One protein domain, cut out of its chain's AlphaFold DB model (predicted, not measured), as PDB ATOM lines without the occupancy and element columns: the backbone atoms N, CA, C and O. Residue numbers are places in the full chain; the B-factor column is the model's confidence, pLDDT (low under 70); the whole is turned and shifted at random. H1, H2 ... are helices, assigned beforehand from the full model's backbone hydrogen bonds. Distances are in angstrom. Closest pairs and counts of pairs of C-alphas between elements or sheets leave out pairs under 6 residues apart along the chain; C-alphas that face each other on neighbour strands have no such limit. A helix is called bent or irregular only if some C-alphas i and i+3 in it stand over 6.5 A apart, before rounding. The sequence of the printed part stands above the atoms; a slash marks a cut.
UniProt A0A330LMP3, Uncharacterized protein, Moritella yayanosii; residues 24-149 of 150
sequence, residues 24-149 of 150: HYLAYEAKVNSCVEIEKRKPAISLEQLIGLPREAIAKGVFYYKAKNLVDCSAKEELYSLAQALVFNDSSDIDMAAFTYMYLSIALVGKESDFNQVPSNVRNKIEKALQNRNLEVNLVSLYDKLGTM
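This is residues 24 to 149 of the 150 residues of an uncharacterized protein of Moritella yayanosii (UniProt A0A330LMP3). One long bent helix, H2, makes a wide V in an elongated domain; H1 packs on both arms of the V, H2a and H2b, over one side of it near the bend, while H3 and H4 sit between the arms, H4 folding back along the first arm, H2a. Near the beginning of H2a, H5 and H6 pack on two different sides of it, and residues 87 to 93 stick out at the other end. The printed part has 126 residues with six named helices, H1 to H6 in chain order, and no named strand: the class is all helix, the packing part aligned and part crossed. The whole is only just compact, close to loose, with a radius of gyration of the C-alphas of 16.3 A and spans of 53 by 30 by 22 A.

H2, residues 55 to 87, was assigned as one helix by its hydrogen bonds but is bent: C-alphas 73 and 76 are 8.1 A apart. Its arms are H2a, residues 55 to 73, 27.0 A long from C-alpha 55 at (45.865, 7.862, 6.573), and H2b, residues 76 to 87, 16.6 A long. H1, residues 24 to 40, is 24.8 A long and begins with C-alpha 24 at (38.175, 24.680, -27.472). H3 is residues 96 to 102, 9.7 A, and H4 residues 104 to 116, 18.0 A. H5 is residues 120 to 130, 15.2 A, and H6 residues 139 to 148, 14.6 A, ending with C-alpha 148 at (52.663, 12.397, 13.008).

H2 is the hub, touching four other helices; H2a and H2b stand about perpendicular, at 79 degrees. H2a and H4 touch, closest at the C-alphas of Lys 60 and Phe 115, 5.2 A, opposite ways at a shallow tilt of 33 degrees, only just short of steep. With residues 57 to 65 alone H2a touches H5, at a steep tilt of 60 degrees; the closest C-alphas are those of Gly 61 and Ile 126, 6.5 A. With residues 55 to 62 alone it touches H6, at a shallow tilt of 20 degrees; the closest are Arg 55 and Leu 146, 6.5 A between C-alphas. H1 touches H2b with residues 24 to 31 alone, the C-alphas of Tyr 28 and Glu 77 being closest at 4.9 A, and H2a with residues 32 to 39 alone, those of Cys 35 and Leu 70 at 5.9 A. H3 and H4 touch only at the corner, closest at the C-alphas of Thr 100 and Ala 107, 5.2 A. H1 and H6 are apart. Every O i to N i+4 pair is within hydrogen-bond range in H1, H2b, H3, H5 and H6; in H2a 14 of 15 are, in H4 6 of 9.

The two C-alphas farthest apart, those of Asp 90 and Met 149, are 53.4 A apart. The printed part has no cut. The link from H1 to H2 is long, with 14 residues. Mean pLDDT of the printed part is 92.3; residues 90, 92 and 149 are under 70.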
ATOM      1  N   HIS A  24      38.995  25.499 -28.367       92.06
ATOM      2  CA  HIS A  24      38.175  24.680 -27.472       92.06
ATOM      3  C   HIS A  24      38.942  24.223 -26.221       92.06
ATOM      4  O   HIS A  24      38.361  24.156 -25.137       92.06
ATOM      5  N   TYR A  25      40.247  23.956 -26.349       94.12
ATOM      6  CA  TYR A  25      41.093  23.562 -25.227       94.12
ATOM      7  C   TYR A  25      41.431  24.759 -24.337       94.12
ATOM      8  O   TYR A  25      41.343  24.644 -23.117       94.12
ATOM      9  N   LEU A  26      41.703  25.926 -24.926       95.06
ATOM     10  CA  LEU A  26      41.907  27.171 -24.176       95.06
ATOM     11  C   LEU A  26      40.675  27.548 -23.341       95.06
ATOM     12  O   LEU A  26      40.804  27.961 -22.187       95.06
ATOM     13  N   ALA A  27      39.469  27.376 -23.890       96.19
ATOM     14  CA  ALA A  27      38.226  27.619 -23.160       96.19
ATOM     15  C   ALA A  27      38.065  26.669 -21.959       96.19
ATOM     16  O   ALA A  27      37.685  27.102 -20.866       96.19
ATOM     17  N   TYR A  28      38.392  25.389 -22.141       97.81
ATOM     18  CA  TYR A  28      38.410  24.406 -21.061       97.81
ATOM     19  C   TYR A  28      39.460  24.740 -19.991       97.81
ATOM     20  O   TYR A  28      39.128  24.780 -18.807       97.81
ATOM     21  N   GLU A  29      40.692  25.077 -20.372       97.44
ATOM     22  CA  GLU A  29      41.746  25.459 -19.425       97.44
ATOM     23  C   GLU A  29      41.358  26.707 -18.614       97.44
ATOM     24  O   GLU A  29      41.487  26.738 -17.386       97.44
ATOM     25  N   ALA A  30      40.794  27.723 -19.275       97.88
ATOM     26  CA  ALA A  30      40.275  28.913 -18.607       97.88
ATOM     27  C   ALA A  30      39.180  28.562 -17.585       97.88
ATOM     28  O   ALA A  30      39.151  29.117 -16.480       97.88
ATOM     29  N   LYS A  31      38.305  27.604 -17.916       98.38
ATOM     30  CA  LYS A  31      37.281  27.113 -16.994       98.38
ATOM     31  C   LYS A  31      37.888  26.392 -15.794       98.38
ATOM     32  O   LYS A  31      37.491  26.693 -14.669       98.38
ATOM     33  N   VAL A  32      38.855  25.498 -16.004       98.25
ATOM     34  CA  VAL A  32      39.565  24.801 -14.917       98.25
ATOM     35  C   VAL A  32      40.211  25.809 -13.970       98.25
ATOM     36  O   VAL A  32      40.016  25.720 -12.758       98.25
ATOM     37  N   ASN A  33      40.888  26.828 -14.504       98.06
ATOM     38  CA  ASN A  33      41.481  27.896 -13.698       98.06
ATOM     39  C   ASN A  33      40.425  28.652 -12.876       98.06
ATOM     40  O   ASN A  33      40.611  28.887 -11.682       98.06
ATOM     41  N   SER A  34      39.275  28.976 -13.475       98.31
ATOM     42  CA  SER A  34      38.163  29.579 -12.736       98.31
ATOM     43  C   SER A  34      37.631  28.662 -11.627       98.31
ATOM     44  O   SER A  34      37.317  29.155 -10.543       98.31
ATOM     45  N   CYS A  35      37.547  27.352 -11.866       98.19
ATOM     46  CA  CYS A  35      37.122  26.366 -10.872       98.19
ATOM     47  C   CYS A  35      38.111  26.269  -9.703       98.19
ATOM     48  O   CYS A  35      37.682  26.267  -8.552       98.19
ATOM     49  N   VAL A  36      39.420  26.296  -9.970       98.19
ATOM     50  CA  VAL A  36      40.459  26.359  -8.926       98.19
ATOM     51  C   VAL A  36      40.261  27.584  -8.029       98.19
ATOM     52  O   VAL A  36      40.303  27.469  -6.805       98.19
ATOM     53  N   GLU A  37      39.983  28.753  -8.606       98.19
ATOM     54  CA  GLU A  37      39.731  29.968  -7.821       98.19
ATOM     55  C   GLU A  37      38.428  29.899  -7.009       98.19
ATOM     56  O   GLU A  37      38.351  30.472  -5.921       98.19
ATOM     57  N   ILE A  38      37.409  29.176  -7.484       97.31
ATOM     58  CA  ILE A  38      36.190  28.894  -6.709       97.31
ATOM     59  C   ILE A  38      36.507  27.967  -5.530       97.31
ATOM     60  O   ILE A  38      36.098  28.255  -4.403       97.31
ATOM     61  N   GLU A  39      37.262  26.889  -5.754       97.19
ATOM     62  CA  GLU A  39      37.667  25.958  -4.696       97.19
ATOM     63  C   GLU A  39      38.496  26.658  -3.613       97.19
ATOM     64  O   GLU A  39      38.232  26.468  -2.425       97.19
ATOM     65  N   LYS A  40      39.429  27.537  -4.000       97.12
ATOM     66  CA  LYS A  40      40.268  28.306  -3.065       97.12
ATOM     67  C   LYS A  40      39.480  29.208  -2.114       97.12
ATOM     68  O   LYS A  40      39.960  29.489  -1.018       97.12
ATOM     69  N   ARG A  41      38.281  29.658  -2.505       96.88
ATOM     70  CA  ARG A  41      37.407  30.513  -1.675       96.88
ATOM     71  C   ARG A  41      36.679  29.743  -0.573       96.88
ATOM     72  O   ARG A  41      36.109  30.367   0.320       96.88
ATOM     73  N   LYS A  42      36.662  28.409  -0.626       96.69
ATOM     74  CA  LYS A  42      36.056  27.577   0.419       96.69
ATOM     75  C   LYS A  42      36.933  27.573   1.683       96.69
ATOM     76  O   LYS A  42      38.141  27.804   1.599       96.69
ATOM     77  N   PRO A  43      36.371  27.255   2.862       94.31
ATOM     78  CA  PRO A  43      37.170  27.036   4.064       94.31
ATOM     79  C   PRO A  43      38.218  25.941   3.837       94.31
ATOM     80  O   PRO A  43      37.884  24.866   3.334       94.31
ATOM     81  N   ALA A  44      39.474  26.199   4.210       92.06
ATOM     82  CA  ALA A  44      40.550  25.214   4.106       92.06
ATOM     83  C   ALA A  44      40.210  23.931   4.878       92.06
ATOM     84  O   ALA A  44      39.670  23.990   5.985       92.06
ATOM     85  N   ILE A  45      40.539  22.779   4.285       92.69
ATOM     86  CA  ILE A  45      40.528  21.501   5.000       92.69
ATOM     87  C   ILE A  45      41.481  21.587   6.196       92.69
ATOM     88  O   ILE A  45      42.618  22.050   6.070       92.69
ATOM     89  N   SER A  46      41.008  21.161   7.364       86.75
ATOM     90  CA  SER A  46      41.801  21.141   8.590       86.75
ATOM     91  C   SER A  46      42.088  19.707   9.027       86.75
ATOM     92  O   SER A  46      41.415  18.761   8.614       86.75
ATOM     93  N   LEU A  47      43.116  19.527   9.853       86.62
ATOM     94  CA  LEU A  47      43.506  18.197  10.315       86.62
ATOM     95  C   LEU A  47      42.443  17.581  11.220       86.62
ATOM     96  O   LEU A  47      42.189  16.386  11.133       86.62
ATOM     97  N   GLU A  48      41.780  18.406  12.028       87.25
ATOM     98  CA  GLU A  48      40.735  18.003  12.970       87.25
ATOM     99  C   GLU A  48      39.575  17.293  12.266       87.25
ATOM    100  O   GLU A  48      38.986  16.366  12.814       87.25
ATOM    101  N   GLN A  49      39.286  17.684  11.023       87.00
ATOM    102  CA  GLN A  49      38.238  17.084  10.192       87.00
ATOM    103  C   GLN A  49      38.599  15.672   9.712       87.00
ATOM    104  O   GLN A  49      37.722  14.918   9.298       87.00
ATOM    105  N   LEU A  50      39.881  15.311   9.772       88.75
ATOM    106  CA  LEU A  50      40.432  14.059   9.264       88.75
ATOM    107  C   LEU A  50      40.882  13.111  10.389       88.75
ATOM    108  O   LEU A  50      41.264  11.973  10.113       88.75
ATOM    109  N   ILE A  51      40.823  13.552  11.651       86.25
ATOM    110  CA  ILE A  51      41.217  12.751  12.817       86.25
ATOM    111  C   ILE A  51      40.393  11.459  12.890       86.25
ATOM    112  O   ILE A  51      39.179  11.443  12.681       86.25
ATOM    113  N   GLY A  52      41.070  10.355  13.216       85.44
ATOM    114  CA  GLY A  52      40.445   9.042  13.386       85.44
ATOM    115  C   GLY A  52      40.100   8.327  12.075       85.44
ATOM    116  O   GLY A  52      39.526   7.237  12.114       85.44
ATOM    117  N   LEU A  53      40.443   8.906  10.918       90.12
ATOM    118  CA  LEU A  53      40.347   8.237   9.623       90.12
ATOM    119  C   LEU A  53      41.700   7.617   9.231       90.12
ATOM    120  O   LEU A  53      42.749   8.199   9.518       90.12
ATOM    121  N   PRO A  54      41.716   6.447   8.562       91.56
ATOM    122  CA  PRO A  54      42.965   5.835   8.120       91.56
ATOM    123  C   PRO A  54      43.715   6.745   7.141       91.56
ATOM    124  O   PRO A  54      43.141   7.193   6.148       91.56
ATOM    125  N   ARG A  55      45.012   6.968   7.379       90.75
ATOM    126  CA  ARG A  55      45.865   7.862   6.573       90.75
ATOM    127  C   ARG A  55      45.809   7.568   5.071       90.75
ATOM    128  O   ARG A  55      45.659   8.486   4.269       90.75
ATOM    129  N   GLU A  56      45.898   6.298   4.688       91.75
ATOM    130  CA  GLU A  56      45.831   5.882   3.281       91.75
ATOM    131  C   GLU A  56      44.454   6.174   2.662       91.75
ATOM    132  O   GLU A  56      44.362   6.660   1.534       91.75
ATOM    133  N   ALA A  57      43.377   5.947   3.421       93.62
ATOM    134  CA  ALA A  57      42.021   6.250   2.979       93.62
ATOM    135  C   ALA A  57      41.820   7.761   2.793       93.62
ATOM    136  O   ALA A  57      41.225   8.177   1.800       93.62
ATOM    137  N   ILE A  58      42.367   8.580   3.702       92.56
ATOM    138  CA  ILE A  58      42.374  10.041   3.564       92.56
ATOM    139  C   ILE A  58      43.099  10.449   2.282       92.56
ATOM    140  O   ILE A  58      42.557  11.248   1.530       92.56
ATOM    141  N   ALA A  59      44.287   9.904   1.999       92.19
ATOM    142  CA  ALA A  59      45.021  10.243   0.779       92.19
ATOM    143  C   ALA A  59      44.202   9.934  -0.480       92.19
ATOM    144  O   ALA A  59      43.991  10.826  -1.303       92.19
ATOM    145  N   LYS A  60      43.674   8.708  -0.588       94.62
ATOM    146  CA  LYS A  60      42.814   8.288  -1.706       94.62
ATOM    147  C   LYS A  60      41.622   9.233  -1.879       94.62
ATOM    148  O   LYS A  60      41.388   9.739  -2.973       94.62
ATOM    149  N   GLY A  61      40.920   9.540  -0.788       95.50
ATOM    150  CA  GLY A  61      39.751  10.414  -0.821       95.50
ATOM    151  C   GLY A  61      40.068  11.873  -1.140       95.50
ATOM    152  O   GLY A  61      39.420  12.465  -1.993       95.50
ATOM    153  N   VAL A  62      41.081  12.462  -0.506       94.38
ATOM    154  CA  VAL A  62      41.449  13.869  -0.710       94.38
ATOM    155  C   VAL A  62      41.914  14.117  -2.146       94.38
ATOM    156  O   VAL A  62      41.478  15.090  -2.761       94.38
ATOM    157  N   PHE A  63      42.746  13.235  -2.715       92.81
ATOM    158  CA  PHE A  63      43.165  13.367  -4.114       92.81
ATOM    159  C   PHE A  63      42.016  13.120  -5.097       92.81
ATOM    160  O   PHE A  63      41.960  13.802  -6.123       92.81
ATOM    161  N   TYR A  64      41.100  12.192  -4.794       96.38
ATOM    162  CA  TYR A  64      39.893  11.976  -5.593       96.38
ATOM    163  C   TYR A  64      38.985  13.211  -5.576       96.38
ATOM    164  O   TYR A  64      38.732  13.773  -6.635       96.38
ATOM    165  N   TYR A  65      38.567  13.701  -4.404       97.06
ATOM    166  CA  TYR A  65      37.653  14.846  -4.301       97.06
ATOM    167  C   TYR A  65      38.259  16.150  -4.822       97.06
ATOM    168  O   TYR A  65      37.542  16.948  -5.418       97.06
ATOM    169  N   LYS A  66      39.573  16.361  -4.670       95.69
ATOM    170  CA  LYS A  66      40.256  17.507  -5.285       95.69
ATOM    171  C   LYS A  66      40.060  17.514  -6.803       95.69
ATOM    172  O   LYS A  66      39.636  18.520  -7.359       95.69
ATOM    173  N   ALA A  67      40.343  16.392  -7.464       95.94
ATOM    174  CA  ALA A  67      40.168  16.269  -8.908       95.94
ATOM    175  C   ALA A  67      38.681  16.308  -9.298       95.94
ATOM    176  O   ALA A  67      38.309  17.028 -10.222       95.94
ATOM    177  N   LYS A  68      37.827  15.601  -8.550       97.56
ATOM    178  CA  LYS A  68      36.382  15.538  -8.779       97.56
ATOM    179  C   LYS A  68      35.741  16.924  -8.767       97.56
ATOM    180  O   LYS A  68      34.971  17.226  -9.668       97.56
ATOM    181  N   ASN A  69      36.079  17.778  -7.800       97.31
ATOM    182  CA  ASN A  69      35.513  19.127  -7.717       97.31
ATOM    183  C   ASN A  69      35.823  19.959  -8.973       97.31
ATOM    184  O   ASN A  69      34.965  20.705  -9.445       97.31
ATOM    185  N   LEU A  70      37.031  19.819  -9.533       97.69
ATOM    186  CA  LEU A  70      37.414  20.507 -10.767       97.69
ATOM    187  C   LEU A  70      36.691  19.923 -11.985       97.69
ATOM    188  O   LEU A  70      36.180  20.693 -12.795       97.69
ATOM    189  N   VAL A  71      36.589  18.593 -12.079       97.81
ATOM    190  CA  VAL A  71      35.840  17.908 -13.149       97.81
ATOM    191  C   VAL A  71      34.368  18.307 -13.116       97.81
ATOM    192  O   VAL A  71      33.853  18.794 -14.111       97.81
ATOM    193  N   ASP A  72      33.698  18.204 -11.968       97.56
ATOM    194  CA  ASP A  72      32.284  18.574 -11.827       97.56
ATOM    195  C   ASP A  72      32.042  20.041 -12.226       97.56
ATOM    196  O   ASP A  72      31.065  20.362 -12.902       97.56
ATOM    197  N   CYS A  73      32.940  20.946 -11.821       98.12
ATOM    198  CA  CYS A  73      32.826  22.372 -12.114       98.12
ATOM    199  C   CYS A  73      33.090  22.716 -13.592       98.12
ATOM    200  O   CYS A  73      32.485  23.657 -14.115       98.12
ATOM    201  N   SER A  74      33.981  21.978 -14.260       98.31
ATOM    202  CA  SER A  74      34.399  22.216 -15.652       98.31
ATOM    203  C   SER A  74      33.788  21.240 -16.665       98.31
ATOM    204  O   SER A  74      34.103  21.313 -17.850       98.31
ATOM    205  N   ALA A  75      32.875  20.369 -16.225       98.06
ATOM    206  CA  ALA A  75      32.381  19.225 -16.990       98.06
ATOM    207  C   ALA A  75      31.860  19.584 -18.387       98.06
ATOM    208  O   ALA A  75      32.086  18.849 -19.345       98.06
ATOM    209  N   LYS A  76      31.156  20.715 -18.518       98.19
ATOM    210  CA  LYS A  76      30.590  21.147 -19.801       98.19
ATOM    211  C   LYS A  76      31.693  21.512 -20.794       98.19
ATOM    212  O   LYS A  76      31.654  21.078 -21.942       98.19
ATOM    213  N   GLU A  77      32.636  22.340 -20.366       98.50
ATOM    214  CA  GLU A  77      33.747  22.807 -21.188       98.50
ATOM    215  C   GLU A  77      34.724  21.668 -21.500       98.50
ATOM    216  O   GLU A  77      35.188  21.560 -22.634       98.50
ATOM    217  N   GLU A  78      34.966  20.776 -20.536       97.75
ATOM    218  CA  GLU A  78      35.777  19.579 -20.742       97.75
ATOM    219  C   GLU A  78      35.148  18.654 -21.788       97.75
ATOM    220  O   GLU A  78      35.812  18.287 -22.753       97.75
ATOM    221  N   LEU A  79      33.852  18.342 -21.653       97.12
ATOM    222  CA  LEU A  79      33.129  17.499 -22.606       97.12
ATOM    223  C   LEU A  79      33.149  18.094 -24.016       97.12
ATOM    224  O   LEU A  79      33.356  17.368 -24.986       97.12
ATOM    225  N   TYR A  80      32.943  19.407 -24.136       96.56
ATOM    226  CA  TYR A  80      33.009  20.087 -25.425       96.56
ATOM    227  C   TYR A  80      34.410  19.995 -26.041       96.56
ATOM    228  O   TYR A  80      34.545  19.614 -27.202       96.56
ATOM    229  N   SER A  81      35.452  20.302 -25.264       95.81
ATOM    230  CA  SER A  81      36.836  20.241 -25.739       95.81
ATOM    231  C   SER A  81      37.244  18.819 -26.133       95.81
ATOM    232  O   SER A  81      37.825  18.623 -27.200       95.81
ATOM    233  N   LEU A  82      36.864  17.823 -25.329       94.38
ATOM    234  CA  LEU A  82      37.104  16.412 -25.610       94.38
ATOM    235  C   LEU A  82      36.388  15.963 -26.890       94.38
ATOM    236  O   LEU A  82      36.995  15.300 -27.725       94.38
ATOM    237  N   ALA A  83      35.123  16.349 -27.081       93.31
ATOM    238  CA  ALA A  83      34.375  16.030 -28.295       93.31
ATOM    239  C   ALA A  83      35.033  16.638 -29.542       93.31
ATOM    240  O   ALA A  83      35.194  15.943 -30.541       93.31
ATOM    241  N   GLN A  84      35.472  17.898 -29.471       92.94
ATOM    242  CA  GLN A  84      36.205  18.541 -30.564       92.94
ATOM    243  C   GLN A  84      37.524  17.814 -30.845       92.94
ATOM    244  O   GLN A  84      37.815  17.502 -31.996       92.94
ATOM    245  N   ALA A  85      38.283  17.469 -29.801       89.56
ATOM    246  CA  ALA A  85      39.520  16.716 -29.957       89.56
ATOM    247  C   ALA A  85      39.290  15.347 -30.603       89.56
ATOM    248  O   ALA A  85      40.114  14.936 -31.401       89.56
ATOM    249  N   LEU A  86      38.181  14.660 -30.312       89.19
ATOM    250  CA  LEU A  86      37.840  13.381 -30.943       89.19
ATOM    251  C   LEU A  86      37.387  13.534 -32.402       89.19
ATOM    252  O   LEU A  86      37.714  12.688 -33.223       89.19
ATOM    253  N   VAL A  87      36.638  14.592 -32.727       87.19
ATOM    254  CA  VAL A  87      36.142  14.849 -34.093       87.19
ATOM    255  C   VAL A  87      37.267  15.265 -35.037       87.19
ATOM    256  O   VAL A  87      37.274  14.846 -36.189       87.19
ATOM    257  N   PHE A  88      38.200  16.088 -34.558       81.44
ATOM    258  CA  PHE A  88      39.327  16.592 -35.347       81.44
ATOM    259  C   PHE A  88      40.599  15.755 -35.183       81.44
ATOM    260  O   PHE A  88      41.662  16.158 -35.657       81.44
ATOM    261  N   ASN A  89      40.518  14.608 -34.502       76.44
ATOM    262  CA  ASN A  89      41.624  13.670 -34.490       76.44
ATOM    263  C   ASN A  89      41.637  12.884 -35.805       76.44
ATOM    264  O   ASN A  89      40.917  11.902 -35.959       76.44
ATOM    265  N   ASP A  90      42.470  13.324 -36.743       69.25
ATOM    266  CA  ASP A  90      42.648  12.660 -38.037       69.25
ATOM    267  C   ASP A  90      43.405  11.317 -37.924       69.25
ATOM    268  O   ASP A  90      43.527  10.592 -38.917       69.25
ATOM    269  N   SER A  91      43.925  10.952 -36.740       70.69
ATOM    270  CA  SER A  91      44.531   9.637 -36.517       70.69
ATOM    271  C   SER A  91      43.475   8.571 -36.221       70.69
ATOM    272  O   SER A  91      42.538   8.776 -35.454       70.69
ATOM    273  N   SER A  92      43.668   7.373 -36.783       68.25
ATOM    274  CA  SER A  92      42.847   6.196 -36.460       68.25
ATOM    275  C   SER A  92      42.986   5.751 -35.001       68.25
ATOM    276  O   SER A  92      42.106   5.071 -34.479       68.25
ATOM    277  N   ASP A  93      44.086   6.144 -34.357       77.94
ATOM    278  CA  ASP A  93      44.434   5.743 -33.002       77.94
ATOM    279  C   ASP A  93      44.326   6.943 -32.063       77.94
ATOM    280  O   ASP A  93      44.952   7.983 -32.277       77.94
ATOM    281  N   ILE A  94      43.535   6.796 -31.001       80.75
ATOM    282  CA  ILE A  94      43.451   7.782 -29.924       80.75
ATOM    283  C   ILE A  94      44.636   7.553 -28.984       80.75
ATOM    284  O   ILE A  94      44.740   6.498 -28.352       80.75
ATOM    285  N   ASP A  95      45.504   8.554 -28.843       87.31
ATOM    286  CA  ASP A  95      46.542   8.544 -27.811       87.31
ATOM    287  C   ASP A  95      45.910   8.792 -26.433       87.31
ATOM    288  O   ASP A  95      45.771   9.921 -25.953       87.31
ATOM    289  N   MET A  96      45.524   7.700 -25.775       87.00
ATOM    290  CA  MET A  96      44.939   7.749 -24.438       87.00
ATOM    291  C   MET A  96      45.887   8.330 -23.384       87.00
ATOM    292  O   MET A  96      45.404   8.869 -22.385       87.00
ATOM    293  N   ALA A  97      47.209   8.260 -23.572       90.31
ATOM    294  CA  ALA A  97      48.157   8.854 -22.635       90.31
ATOM    295  C   ALA A  97      48.119  10.385 -22.731       90.31
ATOM    296  O   ALA A  97      48.004  11.059 -21.704       90.31
ATOM    297  N   ALA A  98      48.114  10.928 -23.953       88.88
ATOM    298  CA  ALA A  98      47.924  12.358 -24.183       88.88
ATOM    299  C   ALA A  98      46.572  12.840 -23.634       88.88
ATOM    300  O   ALA A  98      46.504  13.831 -22.908       88.88
ATOM    301  N   PHE A  99      45.498  12.094 -23.897       90.81
ATOM    302  CA  PHE A  99      44.162  12.436 -23.410       90.81
ATOM    303  C   PHE A  99      44.073  12.397 -21.879       90.81
ATOM    304  O   PHE A  99      43.489  13.295 -21.281       90.81
ATOM    305  N   THR A 100      44.707  11.418 -21.230       91.44
ATOM    306  CA  THR A 100      44.774  11.342 -19.758       91.44
ATOM    307  C   THR A 100      45.519  12.534 -19.157       91.44
ATOM    308  O   THR A 100      45.174  12.988 -18.068       91.44
ATOM    309  N   TYR A 101      46.535  13.055 -19.851       89.50
ATOM    310  CA  TYR A 101      47.258  14.250 -19.416       89.50
ATOM    311  C   TYR A 101      46.427  15.531 -19.589       89.50
ATOM    312  O   TYR A 101      46.481  16.419 -18.742       89.50
ATOM    313  N   MET A 102      45.657  15.625 -20.675       90.81
ATOM    314  CA  MET A 102      44.903  16.829 -21.035       90.81
ATOM    315  C   MET A 102      43.549  16.943 -20.319       90.81
ATOM    316  O   MET A 102      43.138  18.045 -19.961       90.81
ATOM    317  N   TYR A 103      42.848  15.832 -20.097       94.75
ATOM    318  CA  TYR A 103      41.459  15.819 -19.631       94.75
ATOM    319  C   TYR A 103      41.348  15.210 -18.230       94.75
ATOM    320  O   TYR A 103      41.646  14.032 -18.005       94.75
ATOM    321  N   LEU A 104      40.912  16.029 -17.269       95.81
ATOM    322  CA  LEU A 104      40.861  15.674 -15.852       95.81
ATOM    323  C   LEU A 104      39.896  14.514 -15.577       95.81
ATOM    324  O   LEU A 104      40.185  13.677 -14.722       95.81
ATOM    325  N   SER A 105      38.784  14.439 -16.306       96.31
ATOM    326  CA  SER A 105      37.779  13.380 -16.192       96.31
ATOM    327  C   SER A 105      38.349  11.994 -16.500       96.31
ATOM    328  O   SER A 105      38.006  11.029 -15.818       96.31
ATOM    329  N   ILE A 106      39.281  11.890 -17.450       94.94
ATOM    330  CA  ILE A 106      39.930  10.624 -17.808       94.94
ATOM    331  C   ILE A 106      40.867  10.187 -16.678       94.94
ATOM    332  O   ILE A 106      40.798   9.051 -16.206       94.94
ATOM    333  N   ALA A 107      41.693  11.108 -16.174       91.38
ATOM    334  CA  ALA A 107      42.568  10.845 -15.031       91.38
ATOM    335  C   ALA A 107      41.790  10.548 -13.730       91.38
ATOM    336  O   ALA A 107      42.293   9.839 -12.850       91.38
ATOM    337  N   LEU A 108      40.569  11.076 -13.588       96.44
ATOM    338  CA  LEU A 108      39.718  10.872 -12.417       96.44
ATOM    339  C   LEU A 108      39.284   9.409 -12.260       96.44
ATOM    340  O   LEU A 108      39.203   8.946 -11.124       96.44
ATOM    341  N   VAL A 109      39.078   8.673 -13.358       94.94
ATOM    342  CA  VAL A 109      38.619   7.267 -13.335       94.94
ATOM    343  C   VAL A 109      39.525   6.388 -12.468       94.94
ATOM    344  O   VAL A 109      39.045   5.607 -11.645       94.94
ATOM    345  N   GLY A 110      40.847   6.547 -12.590       92.75
ATOM    346  CA  GLY A 110      41.805   5.807 -11.762       92.75
ATOM    347  C   GLY A 110      41.683   6.156 -10.276       92.75
ATOM    348  O   GLY A 110      41.617   5.270  -9.427       92.75
ATOM    349  N   LYS A 111      41.558   7.451  -9.961       94.75
ATOM    350  CA  LYS A 111      41.397   7.934  -8.577       94.75
ATOM    351  C   LYS A 111      40.088   7.456  -7.953       94.75
ATOM    352  O   LYS A 111      40.053   7.141  -6.767       94.75
ATOM    353  N   GLU A 112      39.023   7.407  -8.745       96.94
ATOM    354  CA  GLU A 112      37.724   6.897  -8.322       96.94
ATOM    355  C   GLU A 112      37.789   5.406  -7.999       96.94
ATOM    356  O   GLU A 112      37.319   4.986  -6.943       96.94
ATOM    357  N   SER A 113      38.425   4.615  -8.866       96.69
ATOM    358  CA  SER A 113      38.664   3.190  -8.625       96.69
ATOM    359  C   SER A 113      39.423   2.960  -7.313       96.69
ATOM    360  O   SER A 113      38.979   2.179  -6.468       96.69
ATOM    361  N   ASP A 114      40.512   3.701  -7.086       95.69
ATOM    362  CA  ASP A 114      41.303   3.612  -5.853       95.69
ATOM    363  C   ASP A 114      40.492   4.005  -4.616       95.69
ATOM    364  O   ASP A 114      40.567   3.345  -3.574       95.69
ATOM    365  N   PHE A 115      39.695   5.072  -4.713       96.75
ATOM    366  CA  PHE A 115      38.830   5.490  -3.619       96.75
ATOM    367  C   PHE A 115      37.731   4.461  -3.350       96.75
ATOM    368  O   PHE A 115      37.435   4.191  -2.190       96.75
ATOM    369  N   ASN A 116      37.184   3.815  -4.380       97.06
ATOM    370  CA  ASN A 116      36.139   2.800  -4.254       97.06
ATOM    371  C   ASN A 116      36.597   1.511  -3.555       97.06
ATOM    372  O   ASN A 116      35.750   0.779  -3.044       97.06
ATOM    373  N   GLN A 117      37.907   1.264  -3.454       97.06
ATOM    374  CA  GLN A 117      38.470   0.176  -2.643       97.06
ATOM    375  C   GLN A 117      38.413   0.465  -1.131       97.06
ATOM    376  O   GLN A 117      38.552  -0.448  -0.316       97.06
ATOM    377  N   VAL A 118      38.212   1.723  -0.722       97.06
ATOM    378  CA  VAL A 118      38.063   2.097   0.691       97.06
ATOM    379  C   VAL A 118      36.698   1.612   1.213       97.06
ATOM    380  O   VAL A 118      35.680   1.815   0.541       97.06
ATOM    381  N   PRO A 119      36.619   1.036   2.434       97.38
ATOM    382  CA  PRO A 119      35.348   0.622   3.027       97.38
ATOM    383  C   PRO A 119      34.293   1.736   3.001       97.38
ATOM    384  O   PRO A 119      34.579   2.890   3.326       97.38
ATOM    385  N   SER A 120      33.054   1.403   2.629       96.88
ATOM    386  CA  SER A 120      31.971   2.381   2.414       96.88
ATOM    387  C   SER A 120      31.712   3.284   3.624       96.88
ATOM    388  O   SER A 120      31.544   4.492   3.474       96.88
ATOM    389  N   ASN A 121      31.758   2.735   4.838       96.12
ATOM    390  CA  ASN A 121      31.620   3.500   6.076       96.12
ATOM    391  C   ASN A 121      32.736   4.545   6.259       96.12
ATOM    392  O   ASN A 121      32.481   5.614   6.810       96.12
ATOM    393  N   VAL A 122      33.958   4.250   5.808       96.19
ATOM    394  CA  VAL A 122      35.095   5.177   5.843       96.19
ATOM    395  C   VAL A 122      34.959   6.218   4.733       96.19
ATOM    396  O   VAL A 122      35.107   7.404   5.022       96.19
ATOM    397  N   ARG A 123      34.581   5.816   3.509       96.94
ATOM    398  CA  ARG A 123      34.301   6.752   2.403       96.94
ATOM    399  C   ARG A 123      33.267   7.801   2.793       96.94
ATOM    400  O   ARG A 123      33.534   8.984   2.639       96.94
ATOM    401  N   ASN A 124      32.159   7.389   3.406       96.19
ATOM    402  CA  ASN A 124      31.104   8.307   3.845       96.19
ATOM    403  C   ASN A 124      31.590   9.309   4.904       96.19
ATOM    404  O   ASN A 124      31.109  10.439   4.963       96.19
ATOM    405  N   LYS A 125      32.520   8.907   5.781       96.38
ATOM    406  CA  LYS A 125      33.122   9.831   6.752       96.38
ATOM    407  C   LYS A 125      34.062  10.819   6.065       96.38
ATOM    408  O   LYS A 125      34.024  11.998   6.393       96.38
ATOM    409  N   ILE A 126      34.860  10.342   5.109       96.19
ATOM    410  CA  ILE A 126      35.745  11.184   4.299       96.19
ATOM    411  C   ILE A 126      34.922  12.201   3.506       96.19
ATOM    412  O   ILE A 126      35.180  13.391   3.609       96.19
ATOM    413  N   GLU A 127      33.897  11.763   2.781       95.62
ATOM    414  CA  GLU A 127      33.018  12.641   2.004       95.62
ATOM    415  C   GLU A 127      32.449  13.777   2.861       95.62
ATOM    416  O   GLU A 127      32.556  14.948   2.502       95.62
ATOM    417  N   LYS A 128      31.927  13.444   4.046       95.31
ATOM    418  CA  LYS A 128      31.425  14.438   5.004       95.31
ATOM    419  C   LYS A 128      32.510  15.402   5.478       95.31
ATOM    420  O   LYS A 128      32.239  16.590   5.617       95.31
ATOM    421  N   ALA A 129      33.723  14.912   5.735       94.44
ATOM    422  CA  ALA A 129      34.842  15.743   6.172       94.44
ATOM    423  C   ALA A 129      35.314  16.720   5.083       94.44
ATOM    424  O   ALA A 129      35.701  17.846   5.392       94.44
ATOM    425  N   LEU A 130      35.272  16.298   3.816       95.38
ATOM    426  CA  LEU A 130      35.735  17.083   2.668       95.38
ATOM    427  C   LEU A 130      34.650  17.995   2.078       95.38
ATOM    428  O   LEU A 130      34.950  18.866   1.258       95.38
ATOM    429  N   GLN A 131      33.394  17.823   2.491       93.25
ATOM    430  CA  GLN A 131      32.270  18.577   1.956       93.25
ATOM    431  C   GLN A 131      32.464  20.087   2.137       93.25
ATOM    432  O   GLN A 131      32.648  20.594   3.245       93.25
ATOM    433  N   ASN A 132      32.374  20.820   1.024       92.88
ATOM    434  CA  ASN A 132      32.543  22.274   0.985       92.88
ATOM    435  C   ASN A 132      33.860  22.748   1.639       92.88
ATOM    436  O   ASN A 132      33.888  23.731   2.390       92.88
ATOM    437  N   ARG A 133      34.954  22.022   1.380       94.75
ATOM    438  CA  ARG A 133      36.311  22.389   1.794       94.75
ATOM    439  C   ARG A 133      37.202  22.684   0.602       94.75
ATOM    440  O   ARG A 133      37.053  22.098  -0.464       94.75
ATOM    441  N   ASN A 134      38.137  23.599   0.817       94.69
ATOM    442  CA  ASN A 134      39.198  23.911  -0.121       94.69
ATOM    443  C   ASN A 134      40.282  22.824  -0.039       94.69
ATOM    444  O   ASN A 134      40.922  22.655   1.003       94.69
ATOM    445  N   LEU A 135      40.482  22.120  -1.157       94.50
ATOM    446  CA  LEU A 135      41.524  21.107  -1.359       94.50
ATOM    447  C   LEU A 135      42.660  21.609  -2.283       94.50
ATOM    448  O   LEU A 135      43.616  20.886  -2.569       94.50
ATOM    449  N   GLU A 136      42.603  22.872  -2.716       94.81
ATOM    450  CA  GLU A 136      43.660  23.640  -3.393       94.81
ATOM    451  C   GLU A 136      44.713  24.149  -2.395       94.81
ATOM    452  O   GLU A 136      45.084  25.321  -2.368       94.81
ATOM    453  N   VAL A 137      45.193  23.234  -1.551       90.81
ATOM    454  CA  VAL A 137      46.229  23.460  -0.535       90.81
ATOM    455  C   VAL A 137      47.372  22.454  -0.705       90.81
ATOM    456  O   VAL A 137      47.289  21.528  -1.513       90.81
ATOM    457  N   ASN A 138      48.451  22.602   0.068       89.94
ATOM    458  CA  ASN A 138      49.551  21.637   0.062       89.94
ATOM    459  C   ASN A 138      49.127  20.313   0.729       89.94
ATOM    460  O   ASN A 138      49.277  20.122   1.938       89.94
ATOM    461  N   LEU A 139      48.605  19.393  -0.085       87.56
ATOM    462  CA  LEU A 139      48.134  18.080   0.358       87.56
ATOM    463  C   LEU A 139      49.256  17.159   0.849       87.56
ATOM    464  O   LEU A 139      49.000  16.311   1.700       87.56
ATOM    465  N   VAL A 140      50.490  17.336   0.366       87.94
ATOM    466  CA  VAL A 140      51.653  16.573   0.852       87.94
ATOM    467  C   VAL A 140      51.923  16.929   2.312       87.94
ATOM    468  O   VAL A 140      51.998  16.049   3.164       87.94
ATOM    469  N   SER A 141      51.931  18.226   2.633       88.56
ATOM    470  CA  SER A 141      52.083  18.689   4.016       88.56
ATOM    471  C   SER A 141      50.953  18.189   4.922       88.56
ATOM    472  O   SER A 141      51.200  17.809   6.067       88.56
ATOM    473  N   LEU A 142      49.713  18.161   4.420       85.75
ATOM    474  CA  LEU A 142      48.579  17.594   5.151       85.75
ATOM    475  C   LEU A 142      48.793  16.096   5.427       85.75
ATOM    476  O   LEU A 142      48.626  15.647   6.560       85.75
ATOM    477  N   TYR A 143      49.214  15.342   4.410       86.12
ATOM    478  CA  TYR A 143      49.490  13.911   4.505       86.12
ATOM    479  C   TYR A 143      50.616  13.578   5.490       86.12
ATOM    480  O   TYR A 143      50.520  12.586   6.218       86.12
ATOM    481  N   ASP A 144      51.670  14.388   5.537       87.94
ATOM    482  CA  ASP A 144      52.780  14.214   6.476       87.94
ATOM    483  C   ASP A 144      52.334  14.456   7.916       87.94
ATOM    484  O   ASP A 144      52.585  13.624   8.788       87.94
ATOM    485  N   LYS A 145      51.580  15.536   8.159       85.75
ATOM    486  CA  LYS A 145      51.047  15.845   9.495       85.75
ATOM    487  C   LYS A 145      50.124  14.745  10.016       85.75
ATOM    488  O   LYS A 145      50.215  14.395  11.190       85.75
ATOM    489  N   LEU A 146      49.307  14.136   9.153       82.19
ATOM    490  CA  LEU A 146      48.481  12.978   9.520       82.19
ATOM    491  C   LEU A 146      49.314  11.781   9.997       82.19
ATOM    492  O   LEU A 146      48.885  11.059  10.888       82.19
ATOM    493  N   GLY A 147      50.512  11.574   9.441       78.69
ATOM    494  CA  GLY A 147      51.424  10.512   9.877       78.69
ATOM    495  C   GLY A 147      52.092  10.767  11.231       78.69
ATOM    496  O   GLY A 147      52.642   9.840  11.818       78.69
ATOM    497  N   THR A 148      52.055  12.008  11.723       79.88
ATOM    498  CA  THR A 148      52.663  12.397  13.008       79.88
ATOM    499  C   THR A 148      51.686  12.382  14.183       79.88
ATOM    500  O   THR A 148      52.119  12.445  15.332       79.88
ATOM    501  N   MET A 149      50.383  12.273  13.915       66.75
ATOM    502  CA  MET A 149      49.355  12.155  14.946       66.75
ATOM    503  C   MET A 149      49.220  10.690  15.349       66.75
ATOM    504  O   MET A 149      48.739   9.873  14.564       66.75
TER     505      MET A 149